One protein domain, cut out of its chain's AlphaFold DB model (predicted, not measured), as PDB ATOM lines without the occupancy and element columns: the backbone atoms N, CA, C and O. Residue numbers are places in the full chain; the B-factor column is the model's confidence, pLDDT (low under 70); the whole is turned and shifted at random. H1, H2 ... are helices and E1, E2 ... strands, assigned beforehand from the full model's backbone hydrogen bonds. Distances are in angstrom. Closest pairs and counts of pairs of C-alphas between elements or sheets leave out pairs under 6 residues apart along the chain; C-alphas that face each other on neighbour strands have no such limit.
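AT A GLANCE: This is residues 8 to 61 of the 86 residues of an uncharacterized protein of Nocardioides sp. LS1 (UniProt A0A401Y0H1). Two parallel strands, E1 and E2, lie side by side as a small ribbon, with helix H2 over one face of it and helix H1 set off beyond the ends of the strands. A long stretch without a named element, residues 25 to 40, runs back from H1 to H2, and the whole is drawn out. The printed part has 54 residues, with two named helices and two named strands in the order E1, H1, H2, E2; the sheet order is E1, E2, and the class is mixed, helices and strands. It is loose, with a radius of gyration of the C-alphas of 12.7 A, and spans 37 by 20 by 19 A.

IN THESE COORDINATES: E1 is residues 8 to 13, 12.5 A long, and its C-alpha 8 stands at (490.533, 3.423, 706.088). H1 is residues 16 to 24, 12.3 A long. H2 is residues 41 to 51, 15.4 A long, with C-alpha 41 at (493.281, 13.746, 694.947). E2 is residues 53 to 60, 18.6 A long, ending with C-alpha 60 at (481.690, 13.813, 702.136).

HOW THE PARTS SIT: E1 and E2 are parallel neighbours, their directions 48 degrees apart. N 57 and O 8 are 2.8 A apart and N 13 and O 59 are 3.0 A apart, both within hydrogen-bond range. E1, H1, H2 and E2 form a strand-helix-strand unit, two parallel neighbour strands with helices between, and its crossover is right-handed. The closest C-alphas of H2 and E2 are those of Met 48 and Gln 54, 7.0 A apart. E1 and H2 are near each other, with 5 pairs of C-alphas within 10 A. H1 and H2 are apart; H1 and E2 are only just apart, at 8.4 A. In H1 and H2 every O i to N i+4 pair is within hydrogen-bond range.

THE WHOLE: The C-alphas of Gly 26 and Gly 52, the two farthest apart, are 37.6 A from each other. The printed part has no cut. The link from H1 to H2, 16 residues, is long; those from E1 to H1 and from H2 to E2 are tight. The mean pLDDT of the printed part is 91.4, and no printed residue is under 70.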
ATOM      1  N   ASP A   8     491.068   2.264 705.380       97.62
ATOM      2  CA  ASP A   8     490.533   3.423 706.088       97.62
ATOM      3  C   ASP A   8     489.030   3.528 705.817       97.62
ATOM      4  O   ASP A   8     488.577   3.467 704.676       97.62
ATOM      5  N   VAL A   9     488.239   3.644 706.876       97.81
ATOM      6  CA  VAL A   9     486.773   3.732 706.799       97.81
ATOM      7  C   VAL A   9     486.248   5.088 707.263       97.81
ATOM      8  O   VAL A   9     485.037   5.295 707.302       97.81
ATOM      9  N   HIS A  10     487.144   6.001 707.642       97.12
ATOM     10  CA  HIS A  10     486.821   7.336 708.131       97.12
ATOM     11  C   HIS A  10     487.667   8.369 707.384       97.12
ATOM     12  O   HIS A  10     488.468   9.096 707.967       97.12
ATOM     13  N   HIS A  11     487.473   8.425 706.068       96.75
ATOM     14  CA  HIS A  11     488.212   9.318 705.190       96.75
ATOM     15  C   HIS A  11     487.276  10.389 704.627       96.75
ATOM     16  O   HIS A  11     486.345  10.076 703.879       96.75
ATOM     17  N   HIS A  12     487.471  11.650 705.009       95.44
ATOM     18  CA  HIS A  12     486.631  12.746 704.533       95.44
ATOM     19  C   HIS A  12     487.235  13.416 703.303       95.44
ATOM     20  O   HIS A  12     488.377  13.859 703.346       95.44
ATOM     21  N   ILE A  13     486.436  13.557 702.246       95.75
ATOM     22  CA  ILE A  13     486.829  14.254 701.015       95.75
ATOM     23  C   ILE A  13     485.999  15.519 700.800       95.75
ATOM     24  O   ILE A  13     484.872  15.647 701.302       95.75
ATOM     25  N   ILE A  14     486.547  16.448 700.013       93.81
ATOM     26  CA  ILE A  14     485.909  17.731 699.696       93.81
ATOM     27  C   ILE A  14     485.997  18.027 698.186       93.81
ATOM     28  O   ILE A  14     486.772  18.880 697.759       93.81
ATOM     29  N   PRO A  15     485.205  17.341 697.341       92.12
ATOM     30  CA  PRO A  15     485.245  17.558 695.897       92.12
ATOM     31  C   PRO A  15     484.825  18.983 695.507       92.12
ATOM     32  O   PRO A  15     483.887  19.540 696.083       92.12
ATOM     33  N   GLU A  16     485.423  19.548 694.455       91.44
ATOM     34  CA  GLU A  16     485.071  20.894 693.965       91.44
ATOM     35  C   GLU A  16     483.569  21.092 693.672       91.44
ATOM     36  O   GLU A  16     483.023  22.131 694.063       91.44
ATOM     37  N   PRO A  17     482.840  20.129 693.058       90.38
ATOM     38  CA  PRO A  17     481.401  20.282 692.841       90.38
ATOM     39  C   PRO A  17     480.613  20.445 694.146       90.38
ATOM     40  O   PRO A  17     479.602  21.149 694.174       90.38
ATOM     41  N   TYR A  18     481.080  19.822 695.231       90.88
ATOM     42  CA  TYR A  18     480.461  19.929 696.545       90.88
ATOM     43  C   TYR A  18     480.718  21.301 697.180       90.88
ATOM     44  O   TYR A  18     479.768  21.948 697.620       90.88
ATOM     45  N   LEU A  19     481.958  21.804 697.131       89.38
ATOM     46  CA  LEU A  19     482.280  23.170 697.573       89.38
ATOM     47  C   LEU A  19     481.449  24.217 696.835       89.38
ATOM     48  O   LEU A  19     480.937  25.155 697.446       89.38
ATOM     49  N   LYS A  20     481.266  24.039 695.524       89.50
ATOM     50  CA  LYS A  20     480.407  24.922 694.738       89.50
ATOM     51  C   LYS A  20     478.959  24.880 695.239       89.50
ATOM     52  O   LYS A  20     478.352  25.935 695.410       89.50
ATOM     53  N   ALA A  21     478.415  23.690 695.486       89.00
ATOM     54  CA  ALA A  21     477.047  23.528 695.974       89.00
ATOM     55  C   ALA A  21     476.834  24.178 697.354       89.00
ATOM     56  O   ALA A  21     475.811  24.830 697.566       89.00
ATOM     57  N   LEU A  22     477.806  24.053 698.262       89.06
ATOM     58  CA  LEU A  22     477.793  24.721 699.566       89.06
ATOM     59  C   LEU A  22     477.755  26.244 699.423       89.06
ATOM     60  O   LEU A  22     476.899  26.906 700.011       89.06
ATOM     61  N   LYS A  23     478.615  26.785 698.558       87.81
ATOM     62  CA  LYS A  23     478.694  28.221 698.282       87.81
ATOM     63  C   LYS A  23     477.403  28.758 697.657       87.81
ATOM     64  O   LYS A  23     476.894  29.796 698.071       87.81
ATOM     65  N   ASP A  24     476.820  28.018 696.712       88.62
ATOM     66  CA  ASP A  24     475.530  28.353 696.095       88.62
ATOM     67  C   ASP A  24     474.368  28.324 697.112       88.62
ATOM     68  O   ASP A  24     473.353  29.005 696.923       88.62
ATOM     69  N   ALA A  25     474.504  27.542 698.187       87.31
ATOM     70  CA  ALA A  25     473.553  27.459 699.290       87.31
ATOM     71  C   ALA A  25     473.823  28.465 700.428       87.31
ATOM     72  O   ALA A  25     473.033  28.522 701.370       87.31
ATOM     73  N   GLY A  26     474.887  29.272 700.342       87.62
ATOM     74  CA  GLY A  26     475.273  30.232 701.382       87.62
ATOM     75  C   GLY A  26     475.879  29.587 702.632       87.62
ATOM     76  O   GLY A  26     475.752  30.133 703.725       87.62
ATOM     77  N   VAL A  27     476.478  28.402 702.487       85.56
ATOM     78  CA  VAL A  27     477.219  27.715 703.550       85.56
ATOM     79  C   VAL A  27     478.708  27.939 703.313       85.56
ATOM     80  O   VAL A  27     479.304  27.296 702.451       85.56
ATOM     81  N   ASP A  28     479.291  28.860 704.081       77.00
ATOM     82  CA  ASP A  28     480.668  29.317 703.858       77.00
ATOM     83  C   ASP A  28     481.703  28.539 704.684       77.00
ATOM     84  O   ASP A  28     482.790  28.254 704.183       77.00
ATOM     85  N   ASP A  29     481.348  28.122 705.905       77.38
ATOM     86  CA  ASP A  29     482.271  27.459 706.825       77.38
ATOM     87  C   ASP A  29     481.668  26.167 707.420       77.38
ATOM     88  O   ASP A  29     480.524  26.196 707.891       77.38
ATOM     89  N   PRO A  30     482.417  25.046 707.495       74.69
ATOM     90  CA  PRO A  30     482.011  23.860 708.258       74.69
ATOM     91  C   PRO A  30     481.957  24.133 709.767       74.69
ATOM     92  O   PRO A  30     481.112  23.598 710.482       74.69
ATOM     93  N   ILE A  31     482.870  24.975 710.252       79.94
ATOM     94  CA  ILE A  31     482.960  25.460 711.627       79.94
ATOM     95  C   ILE A  31     483.128  26.967 711.518       79.94
ATOM     96  O   ILE A  31     484.047  27.421 710.850       79.94
ATOM     97  N   LYS A  32     482.266  27.748 712.174       79.88
ATOM     98  CA  LYS A  32     482.250  29.215 712.061       79.88
ATOM     99  C   LYS A  32     483.660  29.823 712.158       79.88
ATOM    100  O   LYS A  32     484.289  29.734 713.212       79.88
ATOM    101  N   GLY A  33     484.113  30.484 711.091       81.25
ATOM    102  CA  GLY A  33     485.426  31.132 711.013       81.25
ATOM    103  C   GLY A  33     486.584  30.228 710.576       81.25
ATOM    104  O   GLY A  33     487.726  30.682 710.580       81.25
ATOM    105  N   VAL A  34     486.318  28.976 710.206       83.81
ATOM    106  CA  VAL A  34     487.305  28.035 709.665       83.81
ATOM    107  C   VAL A  34     486.862  27.652 708.264       83.81
ATOM    108  O   VAL A  34     485.861  26.962 708.115       83.81
ATOM    109  N   ALA A  35     487.623  28.066 707.251       84.88
ATOM    110  CA  ALA A  35     487.359  27.685 705.869       84.88
ATOM    111  C   ALA A  35     487.559  26.176 705.659       84.88
ATOM    112  O   ALA A  35     488.348  25.534 706.358       84.88
ATOM    113  N   TYR A  36     486.897  25.616 704.644       85.75
ATOM    114  CA  TYR A  36     487.234  24.270 704.185       85.75
ATOM    115  C   TYR A  36     488.713  24.202 703.779       85.75
ATOM    116  O   TYR A  36     489.191  25.104 703.082       85.75
ATOM    117  N   PRO A  37     489.445  23.148 704.188       87.50
ATOM    118  CA  PRO A  37     490.786  22.937 703.678       87.50
ATOM    119  C   PRO A  37     490.725  22.685 702.171       87.50
ATOM    120  O   PRO A  37     489.728  22.183 701.645       87.50
ATOM    121  N   GLN A  38     491.811  23.016 701.477       87.88
ATOM    122  CA  GLN A  38     491.985  22.553 700.110       87.88
ATOM    123  C   GLN A  38     492.085  21.025 700.134       87.88
ATOM    124  O   GLN A  38     492.843  20.467 700.927       87.88
ATOM    125  N   TRP A  39     491.308  20.369 699.279       93.88
ATOM    126  CA  TRP A  39     491.398  18.937 699.042       93.88
ATOM    127  C   TRP A  39     491.798  18.712 697.588       93.88
ATOM    128  O   TRP A  39     491.212  19.313 696.684       93.88
ATOM    129  N   ASP A  40     492.782  17.851 697.372       94.69
ATOM    130  CA  ASP A  40     493.218  17.399 696.060       94.69
ATOM    131  C   ASP A  40     493.524  15.900 696.109       94.69
ATOM    132  O   ASP A  40     494.016  15.384 697.111       94.69
ATOM    133  N   LEU A  41     493.188  15.203 695.022       95.12
ATOM    134  CA  LEU A  41     493.281  13.746 694.947       95.12
ATOM    135  C   LEU A  41     494.724  13.245 695.090       95.12
ATOM    136  O   LEU A  41     494.946  12.202 695.696       95.12
ATOM    137  N   ASP A  42     495.695  13.974 694.545       97.06
ATOM    138  CA  ASP A  42     497.093  13.543 694.556       97.06
ATOM    139  C   ASP A  42     497.656  13.571 695.983       97.06
ATOM    140  O   ASP A  42     498.230  12.583 696.442       97.06
ATOM    141  N   THR A  43     497.404  14.643 696.739       96.06
ATOM    142  CA  THR A  43     497.771  14.733 698.161       96.06
ATOM    143  C   THR A  43     497.048  13.675 698.998       96.06
ATOM    144  O   THR A  43     497.651  13.109 699.911       96.06
ATOM    145  N   ASP A  44     495.785  13.371 698.687       96.31
ATOM    146  CA  ASP A  44     494.997  12.311 699.336       96.31
ATOM    147  C   ASP A  44     495.673  10.935 699.182       96.31
ATOM    148  O   ASP A  44     495.909  10.219 700.161       96.31
ATOM    149  N   LEU A  45     496.075  10.602 697.950       96.94
ATOM    150  CA  LEU A  45     496.784   9.366 697.615       96.94
ATOM    151  C   LEU A  45     498.180   9.319 698.248       96.94
ATOM    152  O   LEU A  45     498.572   8.288 698.793       96.94
ATOM    153  N   GLU A  46     498.910  10.434 698.268       97.38
ATOM    154  CA  GLU A  46     500.198  10.506 698.963       97.38
ATOM    155  C   GLU A  46     500.054  10.256 700.470       97.38
ATOM    156  O   GLU A  46     500.910   9.612 701.085       97.38
ATOM    157  N   VAL A  47     498.983  10.752 701.095       95.75
ATOM    158  CA  VAL A  47     498.678  10.457 702.501       95.75
ATOM    159  C   VAL A  47     498.388   8.968 702.681       95.75
ATOM    160  O   VAL A  47     498.897   8.380 703.643       95.75
ATOM    161  N   MET A  48     497.637   8.341 701.773       96.62
ATOM    162  CA  MET A  48     497.400   6.894 701.805       96.62
ATOM    163  C   MET A  48     498.713   6.106 701.710       96.62
ATOM    164  O   MET A  48     498.972   5.256 702.569       96.62
ATOM    165  N   ASP A  49     499.581   6.443 700.756       96.44
ATOM    166  CA  ASP A  49     500.871   5.780 700.543       96.44
ATOM    167  C   ASP A  49     501.788   5.900 701.766       96.44
ATOM    168  O   ASP A  49     502.327   4.901 702.254       96.44
ATOM    169  N   ARG A  50     501.921   7.111 702.326       96.06
ATOM    170  CA  ARG A  50     502.760   7.364 703.514       96.06
ATOM    171  C   ARG A  50     502.284   6.603 704.751       96.06
ATOM    172  O   ARG A  50     503.097   6.290 705.618       96.06
ATOM    173  N   ASN A  51     500.987   6.311 704.846       95.44
ATOM    174  CA  ASN A  51     500.384   5.617 705.989       95.44
ATOM    175  C   ASN A  51     500.118   4.125 705.731       95.44
ATOM    176  O   ASN A  51     499.578   3.438 706.609       95.44
ATOM    177  N   GLY A  52     500.493   3.619 704.552       95.69
ATOM    178  CA  GLY A  52     500.232   2.246 704.137       95.69
ATOM    179  C   GLY A  52     498.739   1.921 704.132       95.69
ATOM    180  O   GLY A  52     498.346   0.881 704.655       95.69
ATOM    181  N   ILE A  53     497.896   2.814 703.621       96.81
ATOM    182  CA  ILE A  53     496.458   2.583 703.443       96.81
ATOM    183  C   ILE A  53     496.248   2.071 702.018       96.81
ATOM    184  O   ILE A  53     496.560   2.763 701.058       96.81
ATOM    185  N   GLN A  54     495.727   0.853 701.871       96.25
ATOM    186  CA  GLN A  54     495.488   0.254 700.552       96.25
ATOM    187  C   GLN A  54     494.204   0.771 699.909       96.25
ATOM    188  O   GLN A  54     494.124   0.882 698.688       96.25
ATOM    189  N   ALA A  55     493.186   1.042 700.719       96.12
ATOM    190  CA  ALA A  55     491.910   1.542 700.244       96.12
ATOM    191  C   ALA A  55     491.262   2.426 701.308       96.12
ATOM    192  O   ALA A  55     491.357   2.134 702.502       96.12
ATOM    193  N   SER A  56     490.556   3.455 700.848       97.44
ATOM    194  CA  SER A  56     489.746   4.327 701.692       97.44
ATOM    195  C   SER A  56     488.289   4.248 701.254       97.44
ATOM    196  O   SER A  56     487.969   4.423 700.077       97.44
ATOM    197  N   ILE A  57     487.391   4.003 702.203       97.88
ATOM    198  CA  ILE A  57     485.959   4.233 702.027       97.88
ATOM    199  C   ILE A  57     485.709   5.686 702.410       97.88
ATOM    200  O   ILE A  57     485.781   6.063 703.579       97.88
ATOM    201  N   VAL A  58     485.455   6.504 701.393       96.75
ATOM    202  CA  VAL A  58     485.346   7.953 701.550       96.75
ATOM    203  C   VAL A  58     483.931   8.394 701.910       96.75
ATOM    204  O   VAL A  58     482.936   7.796 701.495       96.75
ATOM    205  N   SER A  59     483.844   9.492 702.651       95.44
ATOM    206  CA  SER A  59     482.603  10.194 702.969       95.44
ATOM    207  C   SER A  59     482.759  11.689 702.700       95.44
ATOM    208  O   SER A  59     483.839  12.257 702.845       95.44
ATOM    209  N   ILE A  60     481.679  12.354 702.291       93.00
ATOM    210  CA  ILE A  60     481.690  13.813 702.136       93.00
ATOM    211  C   ILE A  60     481.813  14.449 703.524       93.00
ATOM    212  O   ILE A  60     481.151  14.012 704.468       93.00
ATOM    213  N   THR A  61     482.675  15.458 703.648       91.00
ATOM    214  CA  THR A  61     482.841  16.212 704.897       91.00
ATOM    215  C   THR A  61     481.525  16.843 705.383       91.00
ATOM    216  O   THR A  61     480.571  17.019 704.618       91.00
TER     217      THR A  61